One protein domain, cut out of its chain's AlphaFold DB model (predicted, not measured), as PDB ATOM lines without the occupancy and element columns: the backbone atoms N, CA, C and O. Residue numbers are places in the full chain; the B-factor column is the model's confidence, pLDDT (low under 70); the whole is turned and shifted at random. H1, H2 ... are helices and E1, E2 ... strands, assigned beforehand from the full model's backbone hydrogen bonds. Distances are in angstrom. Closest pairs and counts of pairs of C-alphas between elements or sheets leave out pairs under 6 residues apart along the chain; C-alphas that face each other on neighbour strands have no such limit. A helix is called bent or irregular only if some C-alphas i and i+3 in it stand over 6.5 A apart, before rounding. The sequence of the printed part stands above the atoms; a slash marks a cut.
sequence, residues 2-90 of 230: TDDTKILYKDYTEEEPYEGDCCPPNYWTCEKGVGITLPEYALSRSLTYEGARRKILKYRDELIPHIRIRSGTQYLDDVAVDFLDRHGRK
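AT A GLANCE: This is residues 2 to 90 of the 230 residues of an uncharacterized protein of Ruminococcus sp. AM27-16 (UniProt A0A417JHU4). Residues 2 to 37, a long stretch with no named element, loop past a small cluster of four short helices with a two-strand hairpin, E1 and E2, at one side. The 89 printed residues hold H1, H2, H3, E1, E2 and H4 in turn; the class is mostly helix, with under half of the residues in named elements. The whole is compact, radius of gyration of the C-alphas 12.9 A, spans 39 by 37 by 23 A.

HOW THE PARTS SIT: H1, residues 38 to 44, touches H2, residues 49 to 58, at Ala 42 and Tyr 49, closest C-alphas 5.5 A apart. H3, residues 60 to 66, is irregular: C-alphas 62 and 65 are 7.1 A apart. Within hydrogen-bond range are 1 of its 3 O i to N i+4 pairs and 2 of its 4 O i to N i+3 pairs. E1, residues 67 to 70, and E2, residues 73 to 76, form an antiparallel hairpin, with N 68 and O 75 within hydrogen-bond range at 3.0 A. H4, residues 78 to 86, only just touches H3, with 3 pairs of C-alphas within 8 A, the closest His 66 and Ala 80, 5.5 A.

IN THESE COORDINATES: H1 begins at C-alpha 38 (15.935, -19.311, -41.103); H2 measures 14.3 A; H4, 12.3 A, ends at C-alpha 86 (24.333, -20.269, -55.165).

THE WHOLE: The printed part has no cut. pLDDT is under 70 in residues 2 to 27, 29 to 34 and 88 to 90.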
ATOM      1  N   THR A   2      24.344  -0.699 -28.154       32.62
ATOM      2  CA  THR A   2      23.382  -0.818 -29.256       32.62
ATOM      3  C   THR A   2      23.105  -2.302 -29.480       32.62
ATOM      4  O   THR A   2      24.027  -3.110 -29.578       32.62
ATOM      5  N   ASP A   3      21.826  -2.671 -29.441       35.31
ATOM      6  CA  ASP A   3      21.297  -4.021 -29.668       35.31
ATOM      7  C   ASP A   3      21.379  -4.346 -31.176       35.31
ATOM      8  O   ASP A   3      20.371  -4.509 -31.857       35.31
ATOM      9  N   ASP A   4      22.602  -4.379 -31.723       41.00
ATOM     10  CA  ASP A   4      22.897  -4.563 -33.160       41.00
ATOM     11  C   ASP A   4      22.742  -6.033 -33.621       41.00
ATOM     12  O   ASP A   4      23.127  -6.432 -34.724       41.00
ATOM     13  N   THR A   5      22.173  -6.886 -32.770       42.09
ATOM     14  CA  THR A   5      21.911  -8.309 -33.027       42.09
ATOM     15  C   THR A   5      20.529  -8.574 -33.621       42.09
ATOM     16  O   THR A   5      20.292  -9.674 -34.131       42.09
ATOM     17  N   LYS A   6      19.626  -7.592 -33.674       44.59
ATOM     18  CA  LYS A   6      18.359  -7.752 -34.398       44.59
ATOM     19  C   LYS A   6      18.547  -7.395 -35.865       44.59
ATOM     20  O   LYS A   6      18.748  -6.240 -36.217       44.59
ATOM     21  N   ILE A   7      18.444  -8.400 -36.736       48.00
ATOM     22  CA  ILE A   7      18.136  -8.140 -38.142       48.00
ATOM     23  C   ILE A   7      16.680  -7.671 -38.158       48.00
ATOM     24  O   ILE A   7      15.758  -8.485 -38.184       48.00
ATOM     25  N   LEU A   8      16.485  -6.364 -38.011       45.16
ATOM     26  CA  LEU A   8      15.180  -5.722 -38.034       45.16
ATOM     27  C   LEU A   8      14.727  -5.625 -39.496       45.16
ATOM     28  O   LEU A   8      14.827  -4.580 -40.125       45.16
ATOM     29  N   TYR A   9      14.237  -6.734 -40.049       53.28
ATOM     30  CA  TYR A   9      13.191  -6.597 -41.056       53.28
ATOM     31  C   TYR A   9      11.930  -6.215 -40.267       53.28
ATOM     32  O   TYR A   9      11.660  -6.799 -39.216       53.28
ATOM     33  N   LYS A  10      11.222  -5.160 -40.660       47.47
ATOM     34  CA  LYS A  10       9.894  -4.891 -40.094       47.47
ATOM     35  C   LYS A  10       8.895  -5.817 -40.787       47.47
ATOM     36  O   LYS A  10       9.093  -6.160 -41.953       47.47
ATOM     37  N   ASP A  11       7.859  -6.249 -40.070       44.25
ATOM     38  CA  ASP A  11       6.724  -6.930 -40.697       44.25
ATOM     39  C   ASP A  11       6.184  -6.026 -41.813       44.25
ATOM     40  O   ASP A  11       5.961  -4.835 -41.587       44.25
ATOM     41  N   TYR A  12       5.980  -6.577 -43.012       44.62
ATOM     42  CA  TYR A  12       5.221  -5.877 -44.044       44.62
ATOM     43  C   TYR A  12       3.778  -5.782 -43.549       44.62
ATOM     44  O   TYR A  12       2.998  -6.728 -43.663       44.62
ATOM     45  N   THR A  13       3.458  -4.654 -42.934       42.62
ATOM     46  CA  THR A  13       2.095  -4.227 -42.649       42.62
ATOM     47  C   THR A  13       1.814  -3.052 -43.571       42.62
ATOM     48  O   THR A  13       2.708  -2.246 -43.830       42.62
ATOM     49  N   GLU A  14       0.591  -2.952 -44.090       44.84
ATOM     50  CA  GLU A  14       0.183  -1.831 -44.954       44.84
ATOM     51  C   GLU A  14       0.372  -0.456 -44.271       44.84
ATOM     52  O   GLU A  14       0.381   0.569 -44.946       44.84
ATOM     53  N   GLU A  15       0.560  -0.436 -42.947       41.12
ATOM     54  CA  GLU A  15       0.616   0.761 -42.104       41.12
ATOM     55  C   GLU A  15       2.033   1.342 -41.884       41.12
ATOM     56  O   GLU A  15       2.141   2.524 -41.565       41.12
ATOM     57  N   GLU A  16       3.124   0.587 -42.094       43.53
ATOM     58  CA  GLU A  16       4.507   1.094 -41.954       43.53
ATOM     59  C   GLU A  16       5.398   0.709 -43.157       43.53
ATOM     60  O   GLU A  16       6.147  -0.273 -43.091       43.53
ATOM     61  N   PRO A  17       5.367   1.471 -44.269       43.19
ATOM     62  CA  PRO A  17       6.263   1.232 -45.396       43.19
ATOM     63  C   PRO A  17       7.727   1.487 -45.002       43.19
ATOM     64  O   PRO A  17       8.057   2.470 -44.339       43.19
ATOM     65  N   TYR A  18       8.619   0.585 -45.417       42.19
ATOM     66  CA  TYR A  18      10.068   0.748 -45.277       42.19
ATOM     67  C   TYR A  18      10.524   1.964 -46.107       42.19
ATOM     68  O   TYR A  18      10.082   2.123 -47.238       42.19
ATOM     69  N   GLU A  19      11.423   2.804 -45.585       40.56
ATOM     70  CA  GLU A  19      11.926   4.014 -46.278       40.56
ATOM     71  C   GLU A  19      12.832   3.717 -47.497       40.56
ATOM     72  O   GLU A  19      13.379   4.634 -48.107       40.56
ATOM     73  N   GLY A  20      13.015   2.445 -47.858       46.38
ATOM     74  CA  GLY A  20      13.680   2.025 -49.093       46.38
ATOM     75  C   GLY A  20      12.663   1.637 -50.165       46.38
ATOM     76  O   GLY A  20      11.541   1.274 -49.829       46.38
ATOM     77  N   ASP A  21      13.069   1.675 -51.438       37.59
ATOM     78  CA  ASP A  21      12.265   1.367 -52.640       37.59
ATOM     79  C   ASP A  21      11.771  -0.104 -52.720       37.59
ATOM     80  O   ASP A  21      11.989  -0.822 -53.699       37.59
ATOM     81  N   CYS A  22      11.125  -0.614 -51.673       41.72
ATOM     82  CA  CYS A  22      10.629  -1.980 -51.577       41.72
ATOM     83  C   CYS A  22       9.205  -2.056 -52.152       41.72
ATOM     84  O   CYS A  22       8.203  -1.821 -51.482       41.72
ATOM     85  N   CYS A  23       9.195  -2.352 -53.448       41.22
ATOM     86  CA  CYS A  23       8.100  -2.525 -54.401       41.22
ATOM     87  C   CYS A  23       7.034  -3.612 -54.036       41.22
ATOM     88  O   CYS A  23       7.240  -4.405 -53.120       41.22
ATOM     89  N   PRO A  24       5.880  -3.650 -54.749       41.88
ATOM     90  CA  PRO A  24       4.556  -4.143 -54.308       41.88
ATOM     91  C   PRO A  24       4.422  -5.702 -54.340       41.88
ATOM     92  O   PRO A  24       5.397  -6.381 -54.661       41.88
ATOM     93  N   PRO A  25       3.265  -6.334 -54.007       49.97
ATOM     94  CA  PRO A  25       3.160  -7.672 -53.379       49.97
ATOM     95  C   PRO A  25       3.496  -8.909 -54.248       49.97
ATOM     96  O   PRO A  25       3.233 -10.038 -53.828       49.97
ATOM     97  N   ASN A  26       4.106  -8.737 -55.422       53.59
ATOM     98  CA  ASN A  26       4.243  -9.766 -56.463       53.59
ATOM     99  C   ASN A  26       5.562 -10.568 -56.463       53.59
ATOM    100  O   ASN A  26       5.749 -11.393 -57.352       53.59
ATOM    101  N   TYR A  27       6.474 -10.367 -55.507       60.66
ATOM    102  CA  TYR A  27       7.801 -11.017 -55.535       60.66
ATOM    103  C   TYR A  27       7.950 -12.248 -54.632       60.66
ATOM    104  O   TYR A  27       8.985 -12.903 -54.670       60.66
ATOM    105  N   TRP A  28       6.931 -12.591 -53.839       70.06
ATOM    106  CA  TRP A  28       7.000 -13.757 -52.959       70.06
ATOM    107  C   TRP A  28       6.656 -15.038 -53.707       70.06
ATOM    108  O   TRP A  28       5.504 -15.247 -54.094       70.06
ATOM    109  N   THR A  29       7.640 -15.917 -53.848       67.00
ATOM    110  CA  THR A  29       7.488 -17.184 -54.571       67.00
ATOM    111  C   THR A  29       7.845 -18.352 -53.660       67.00
ATOM    112  O   THR A  29       9.009 -18.577 -53.345       67.00
ATOM    113  N   CYS A  30       6.831 -19.077 -53.182       68.31
ATOM    114  CA  CYS A  30       7.042 -20.281 -52.385       68.31
ATOM    115  C   CYS A  30       6.049 -21.387 -52.758       68.31
ATOM    116  O   CYS A  30       4.846 -21.250 -52.529       68.31
ATOM    117  N   GLU A  31       6.560 -22.506 -53.267       61.66
ATOM    118  CA  GLU A  31       5.791 -23.708 -53.605       61.66
ATOM    119  C   GLU A  31       5.174 -24.374 -52.362       61.66
ATOM    120  O   GLU A  31       4.119 -25.001 -52.440       61.66
ATOM    121  N   LYS A  32       5.800 -24.214 -51.185       55.81
ATOM    122  CA  LYS A  32       5.382 -24.836 -49.911       55.81
ATOM    123  C   LYS A  32       4.538 -23.928 -49.007       55.81
ATOM    124  O   LYS A  32       4.376 -24.207 -47.818       55.81
ATOM    125  N   GLY A  33       3.981 -22.841 -49.540       68.44
ATOM    126  CA  GLY A  33       3.106 -21.934 -48.796       68.44
ATOM    127  C   GLY A  33       3.856 -20.815 -48.066       68.44
ATOM    128  O   GLY A  33       4.125 -19.769 -48.653       68.44
ATOM    129  N   VAL A  34       4.133 -20.978 -46.765       68.69
ATOM    130  CA  VAL A  34       4.614 -19.879 -45.887       68.69
ATOM    131  C   VAL A  34       6.119 -19.586 -46.030       68.69
ATOM    132  O   VAL A  34       6.575 -18.561 -45.534       68.69
ATOM    133  N   GLY A  35       6.881 -20.416 -46.747       81.06
ATOM    134  CA  GLY A  35       8.347 -20.328 -46.821       81.06
ATOM    135  C   GLY A  35       9.046 -21.244 -45.819       81.06
ATOM    136  O   GLY A  35       8.401 -21.870 -44.977       81.06
ATOM    137  N   ILE A  36      10.373 -21.315 -45.905       85.56
ATOM    138  CA  ILE A  36      11.223 -22.024 -44.937       85.56
ATOM    139  C   ILE A  36      11.748 -21.036 -43.898       85.56
ATOM    140  O   ILE A  36      12.142 -19.919 -44.232       85.56
ATOM    141  N   THR A  37      11.774 -21.414 -42.625       88.75
ATOM    142  CA  THR A  37      12.326 -20.529 -41.593       88.75
ATOM    143  C   THR A  37      13.855 -20.486 -41.655       88.75
ATOM    144  O   THR A  37      14.509 -21.434 -42.094       88.75
ATOM    145  N   LEU A  38      14.470 -19.403 -41.169       86.81
ATOM    146  CA  LEU A  38      15.935 -19.311 -41.103       86.81
ATOM    147  C   LEU A  38      16.599 -20.479 -40.327       86.81
ATOM    148  O   LEU A  38      17.617 -20.999 -40.802       86.81
ATOM    149  N   PRO A  39      16.060 -20.942 -39.178       87.88
ATOM    150  CA  PRO A  39      16.560 -22.139 -38.503       87.88
ATOM    151  C   PRO A  39      16.437 -23.416 -39.344       87.88
ATOM    152  O   PRO A  39      17.390 -24.193 -39.397       87.88
ATOM    153  N   GLU A  40      15.312 -23.627 -40.031       88.94
ATOM    154  CA  GLU A  40      15.113 -24.788 -40.911       88.94
ATOM    155  C   GLU A  40      16.053 -24.752 -42.120       88.94
ATOM    156  O   GLU A  40      16.653 -25.771 -42.467       88.94
ATOM    157  N   TYR A  41      16.260 -23.576 -42.720       89.62
ATOM    158  CA  TYR A  41      17.240 -23.388 -43.785       89.62
ATOM    159  C   TYR A  41      18.647 -23.755 -43.292       89.62
ATOM    160  O   TYR A  41      19.344 -24.550 -43.928       89.62
ATOM    161  N   ALA A  42      19.044 -23.251 -42.118       88.00
ATOM    162  CA  ALA A  42      20.337 -23.567 -41.521       88.00
ATOM    163  C   ALA A  42      20.501 -25.077 -41.274       88.00
ATOM    164  O   ALA A  42      21.521 -25.653 -41.664       88.00
ATOM    165  N   LEU A  43      19.477 -25.733 -40.718       88.44
ATOM    166  CA  LEU A  43      19.454 -27.177 -40.486       88.44
ATOM    167  C   LEU A  43      19.605 -27.962 -41.801       88.44
ATOM    168  O   LEU A  43      20.478 -28.824 -41.909       88.44
ATOM    169  N   SER A  44      18.813 -27.620 -42.825       87.06
ATOM    170  CA  SER A  44      18.789 -28.317 -44.122       87.06
ATOM    171  C   SER A  44      20.124 -28.259 -44.870       87.06
ATOM    172  O   SER A  44      20.494 -29.196 -45.578       87.06
ATOM    173  N   ARG A  45      20.890 -27.177 -44.684       85.12
ATOM    174  CA  ARG A  45      22.194 -26.962 -45.326       85.12
ATOM    175  C   ARG A  45      23.381 -27.245 -44.402       85.12
ATOM    176  O   ARG A  45      24.518 -26.942 -44.764       85.12
ATOM    177  N   SER A  46      23.144 -27.849 -43.230       83.62
ATOM    178  CA  SER A  46      24.179 -28.118 -42.216       83.62
ATOM    179  C   SER A  46      25.012 -26.870 -41.873       83.62
ATOM    180  O   SER A  46      26.238 -26.930 -41.737       83.62
ATOM    181  N   LEU A  47      24.343 -25.720 -41.792       81.69
ATOM    182  CA  LEU A  47      24.896 -24.439 -41.371       81.69
ATOM    183  C   LEU A  47      24.499 -24.178 -39.916       81.69
ATOM    184  O   LEU A  47      23.446 -24.605 -39.451       81.69
ATOM    185  N   THR A  48      25.320 -23.422 -39.189       87.31
ATOM    186  CA  THR A  48      24.858 -22.841 -37.923       87.31
ATOM    187  C   THR A  48      23.858 -21.725 -38.216       87.31
ATOM    188  O   THR A  48      23.978 -21.038 -39.235       87.31
ATOM    189  N   TYR A  49      22.909 -21.500 -37.305       86.44
ATOM    190  CA  TYR A  49      21.961 -20.387 -37.403       86.44
ATOM    191  C   TYR A  49      22.681 -19.050 -37.655       86.44
ATOM    192  O   TYR A  49      22.388 -18.356 -38.625       86.44
ATOM    193  N   GLU A  50      23.733 -18.752 -36.883       83.06
ATOM    194  CA  GLU A  50      24.561 -17.550 -37.077       83.06
ATOM    195  C   GLU A  50      25.341 -17.529 -38.403       83.06
ATOM    196  O   GLU A  50      25.760 -16.472 -38.876       83.06
ATOM    197  N   GLY A  51      25.584 -18.690 -39.013       83.19
ATOM    198  CA  GLY A  51      26.168 -18.796 -40.349       83.19
ATOM    199  C   GLY A  51      25.180 -18.378 -41.436       83.19
ATOM    200  O   GLY A  51      25.535 -17.591 -42.313       83.19
ATOM    201  N   ALA A  52      23.938 -18.857 -41.355       85.12
ATOM    202  CA  ALA A  52      22.865 -18.451 -42.260       85.12
ATOM    203  C   ALA A  52      22.492 -16.969 -42.059       85.12
ATOM    204  O   ALA A  52      22.437 -16.207 -43.023       85.12
ATOM    205  N   ARG A  53      22.377 -16.527 -40.802       85.81
ATOM    206  CA  ARG A  53      22.116 -15.132 -40.419       85.81
ATOM    207  C   ARG A  53      23.151 -14.159 -40.997       85.81
ATOM    208  O   ARG A  53      22.786 -13.148 -41.589       85.81
ATOM    209  N   ARG A  54      24.448 -14.480 -40.901       83.50
ATOM    210  CA  ARG A  54      25.521 -13.658 -41.499       83.50
ATOM    211  C   ARG A  54      25.462 -13.592 -43.022       83.50
ATOM    212  O   ARG A  54      25.827 -12.562 -43.579       83.50
ATOM    213  N   LYS A  55      25.035 -14.662 -43.701       84.75
ATOM    214  CA  LYS A  55      24.854 -14.634 -45.162       84.75
ATOM    215  C   LYS A  55      23.727 -13.687 -45.558       84.75
ATOM    216  O   LYS A  55      23.928 -12.876 -46.450       84.75
ATOM    217  N   ILE A  56      22.595 -13.765 -44.865       85.38
ATOM    218  CA  ILE A  56      21.465 -12.861 -45.095       85.38
ATOM    219  C   ILE A  56      21.894 -11.411 -44.878       85.38
ATOM    220  O   ILE A  56      21.655 -10.570 -45.735       85.38
ATOM    221  N   LEU A  57      22.627 -11.131 -43.796       83.62
ATOM    222  CA  LEU A  57      23.131  -9.784 -43.521       83.62
ATOM    223  C   LEU A  57      24.108  -9.281 -44.599       83.62
ATOM    224  O   LEU A  57      24.139  -8.089 -44.893       83.62
ATOM    225  N   LYS A  58      24.901 -10.182 -45.191       84.31
ATOM    226  CA  LYS A  58      25.857  -9.851 -46.256       84.31
ATOM    227  C   LYS A  58      25.164  -9.462 -47.566       84.31
ATOM    228  O   LYS A  58      25.646  -8.559 -48.236       84.31
ATOM    229  N   TYR A  59      24.073 -10.138 -47.919       85.69
ATOM    230  CA  TYR A  59      23.321  -9.925 -49.164       85.69
ATOM    231  C   TYR A  59      21.957  -9.289 -48.898       85.69
ATOM    232  O   TYR A  59      20.972  -9.590 -49.567       85.69
ATOM    233  N   ARG A  60      21.889  -8.439 -47.868       79.38
ATOM    234  CA  ARG A  60      20.624  -7.935 -47.336       79.38
ATOM    235  C   ARG A  60      19.796  -7.237 -48.417       79.38
ATOM    236  O   ARG A  60      18.613  -7.517 -48.511       79.38
ATOM    237  N   ASP A  61      20.420  -6.403 -49.247       77.44
ATOM    238  CA  ASP A  61      19.714  -5.533 -50.191       77.44
ATOM    239  C   ASP A  61      19.026  -6.357 -51.297       77.44
ATOM    240  O   ASP A  61      17.923  -6.032 -51.724       77.44
ATOM    241  N   GLU A  62      19.629  -7.485 -51.684       80.56
ATOM    242  CA  GLU A  62      19.102  -8.423 -52.685       80.56
ATOM    243  C   GLU A  62      18.062  -9.394 -52.098       80.56
ATOM    244  O   GLU A  62      17.187  -9.881 -52.809       80.56
ATOM    245  N   LEU A  63      18.142  -9.674 -50.793       83.06
ATOM    246  CA  LEU A  63      17.276 -10.637 -50.108       83.06
ATOM    247  C   LEU A  63      16.056 -10.005 -49.427       83.06
ATOM    248  O   LEU A  63      15.115 -10.731 -49.117       83.06
ATOM    249  N   ILE A  64      16.043  -8.684 -49.205       78.00
ATOM    250  CA  ILE A  64      14.907  -7.954 -48.611       78.00
ATOM    251  C   ILE A  64      13.563  -8.307 -49.275       78.00
ATOM    252  O   ILE A  64      12.626  -8.604 -48.534       78.00
ATOM    253  N   PRO A  65      13.435  -8.347 -50.620       77.56
ATOM    254  CA  PRO A  65      12.150  -8.646 -51.264       77.56
ATOM    255  C   PRO A  65      11.630 -10.069 -50.995       77.56
ATOM    256  O   PRO A  65      10.443 -10.339 -51.170       77.56
ATOM    257  N   HIS A  66      12.513 -10.968 -50.554       83.44
ATOM    258  CA  HIS A  66      12.298 -12.411 -50.455       83.44
ATOM    259  C   HIS A  66      12.327 -12.932 -49.003       83.44
ATOM    260  O   HIS A  66      12.340 -14.143 -48.765       83.44
ATOM    261  N   ILE A  67      12.324 -12.025 -48.015       82.44
ATOM    262  CA  ILE A  67      12.263 -12.343 -46.582       82.44
ATOM    263  C   ILE A  67      11.007 -11.728 -45.970       82.44
ATOM    264  O   ILE A  67      10.764 -10.530 -46.085       82.44
ATOM    265  N   ARG A  68      10.221 -12.540 -45.259       78.12
ATOM    266  CA  ARG A  68       9.046 -12.082 -44.501       78.12
ATOM    267  C   ARG A  68       9.178 -12.442 -43.035       78.12
ATOM    268  O   ARG A  68       9.648 -13.526 -42.707       78.12
ATOM    269  N   ILE A  69       8.707 -11.569 -42.152       76.81
ATOM    270  CA  ILE A  69       8.525 -11.908 -40.741       76.81
ATOM    271  C   ILE A  69       7.043 -12.157 -40.483       76.81
ATOM    272  O   ILE A  69       6.164 -11.530 -41.072       76.81
ATOM    273  N   ARG A  70       6.764 -13.186 -39.682       73.06
ATOM    274  CA  ARG A  70       5.431 -13.473 -39.150       73.06
ATOM    275  C   ARG A  70       5.580 -13.891 -37.701       73.06
ATOM    276  O   ARG A  70       6.293 -14.853 -37.414       73.06
ATOM    277  N   SER A  71       4.911 -13.183 -36.790       72.62
ATOM    278  CA  SER A  71       4.975 -13.464 -35.344       72.62
ATOM    279  C   SER A  71       6.422 -13.558 -34.821       72.62
ATOM    280  O   SER A  71       6.765 -14.462 -34.062       72.62
ATOM    281  N   GLY A  72       7.304 -12.672 -35.298       71.44
ATOM    282  CA  GLY A  72       8.721 -12.637 -34.912       71.44
ATOM    283  C   GLY A  72       9.620 -13.708 -35.548       71.44
ATOM    284  O   GLY A  72      10.814 -13.733 -35.261       71.44
ATOM    285  N   THR A  73       9.093 -14.571 -36.425       77.44
ATOM    286  CA  THR A  73       9.877 -15.590 -37.147       77.44
ATOM    287  C   THR A  73      10.149 -15.156 -38.585       77.44
ATOM    288  O   THR A  73       9.219 -14.760 -39.282       77.44
ATOM    289  N   GLN A  74      11.408 -15.249 -39.027       82.06
ATOM    290  CA  GLN A  74      11.834 -14.960 -40.404       82.06
ATOM    291  C   GLN A  74      11.631 -16.171 -41.319       82.06
ATOM    292  O   GLN A  74      12.144 -17.257 -41.033       82.06
ATOM    293  N   TYR A  75      10.951 -15.942 -42.437       85.00
ATOM    294  CA  TYR A  75      10.682 -16.891 -43.509       85.00
ATOM    295  C   TYR A  75      11.384 -16.445 -44.789       85.00
ATOM    296  O   TYR A  75      11.366 -15.264 -45.137       85.00
ATOM    297  N   LEU A  76      11.976 -17.414 -45.477       88.00
ATOM    298  CA  LEU A  76      12.636 -17.297 -46.769       88.00
ATOM    299  C   LEU A  76      11.736 -17.946 -47.821       88.00
ATOM    300  O   LEU A  76      11.226 -19.049 -47.597       88.00
ATOM    301  N   ASP A  77      11.548 -17.272 -48.948       88.12
ATOM    302  CA  ASP A  77      10.898 -17.865 -50.115       88.12
ATOM    303  C   ASP A  77      11.890 -18.728 -50.931       88.12
ATOM    304  O   ASP A  77      13.076 -18.825 -50.595       88.12
ATOM    305  N   ASP A  78      11.415 -19.389 -51.986       86.62
ATOM    306  CA  ASP A  78      12.243 -20.326 -52.753       86.62
ATOM    307  C   ASP A  78      13.375 -19.604 -53.510       86.62
ATOM    308  O   ASP A  78      14.467 -20.156 -53.677       86.62
ATOM    309  N   VAL A  79      13.159 -18.340 -53.895       86.75
ATOM    310  CA  VAL A  79      14.164 -17.496 -54.557       86.75
ATOM    311  C   VAL A  79      15.272 -17.100 -53.582       86.75
ATOM    312  O   VAL A  79      16.449 -17.209 -53.929       86.75
ATOM    313  N   ALA A  80      14.941 -16.713 -52.345       88.19
ATOM    314  CA  ALA A  80      15.937 -16.453 -51.306       88.19
ATOM    315  C   ALA A  80      16.778 -17.697 -50.991       88.19
ATOM    316  O   ALA A  80      17.995 -17.593 -50.811       88.19
ATOM    317  N   VAL A  81      16.150 -18.874 -50.932       88.88
ATOM    318  CA  VAL A  81      16.848 -20.144 -50.682       88.88
ATOM    319  C   VAL A  81      17.841 -20.446 -51.803       88.88
ATOM    320  O   VAL A  81      19.024 -20.661 -51.526       88.88
ATOM    321  N   ASP A  82      17.393 -20.399 -53.059       88.12
ATOM    322  CA  ASP A  82      18.248 -20.650 -54.224       88.12
ATOM    323  C   ASP A  82      19.386 -19.618 -54.318       88.12
ATOM    324  O   ASP A  82      20.555 -19.966 -54.516       88.12
ATOM    325  N   PHE A  83      19.092 -18.343 -54.049       89.19
ATOM    326  CA  PHE A  83      20.103 -17.292 -53.990       89.19
ATOM    327  C   PHE A  83      21.191 -17.592 -52.944       89.19
ATOM    328  O   PHE A  83      22.388 -17.507 -53.244       89.19
ATOM    329  N   LEU A  84      20.808 -17.970 -51.720       88.44
ATOM    330  CA  LEU A  84      21.739 -18.265 -50.625       88.44
ATOM    331  C   LEU A  84      22.569 -19.539 -50.853       88.44
ATOM    332  O   LEU A  84      23.696 -19.648 -50.338       88.44
ATOM    333  N   ASP A  85      22.019 -20.486 -51.611       86.31
ATOM    334  CA  ASP A  85      22.674 -21.732 -51.994       86.31
ATOM    335  C   ASP A  85      23.714 -21.502 -53.095       86.31
ATOM    336  O   ASP A  85      24.858 -21.945 -52.950       86.31
ATOM    337  N   ARG A  86      23.383 -20.705 -54.122       84.75
ATOM    338  CA  ARG A  86      24.333 -20.269 -55.165       84.75
ATOM    339  C   ARG A  86      25.489 -19.450 -54.589       84.75
ATOM    340  O   ARG A  86      26.635 -19.626 -54.998       84.75
ATOM    341  N   HIS A  87      25.203 -18.600 -53.601       82.56
ATOM    342  CA  HIS A  87      26.191 -17.752 -52.920       82.56
ATOM    343  C   HIS A  87      26.831 -18.413 -51.690       82.56
ATOM    344  O   HIS A  87      27.578 -17.783 -50.928       82.56
ATOM    345  N   GLY A  88      26.571 -19.702 -51.467       67.12
ATOM    346  CA  GLY A  88      27.293 -20.477 -50.476       67.12
ATOM    347  C   GLY A  88      28.758 -20.646 -50.866       67.12
ATOM    348  O   GLY A  88      29.088 -20.913 -52.020       67.12
ATOM    349  N   ARG A  89      29.668 -20.586 -49.880       59.66
ATOM    350  CA  ARG A  89      30.957 -21.264 -50.052       59.66
ATOM    351  C   ARG A  89      30.618 -22.717 -50.369       59.66
ATOM    352  O   ARG A  89      30.088 -23.397 -49.488       59.66
ATOM    353  N   LYS A  90      30.915 -23.180 -51.590       57.53
ATOM    354  CA  LYS A  90      31.016 -24.615 -51.876       57.53
ATOM    355  C   LYS A  90      31.872 -25.173 -50.751       57.53
ATOM    356  O   LYS A  90      33.005 -24.723 -50.571       57.53
TER     357      LYS A  90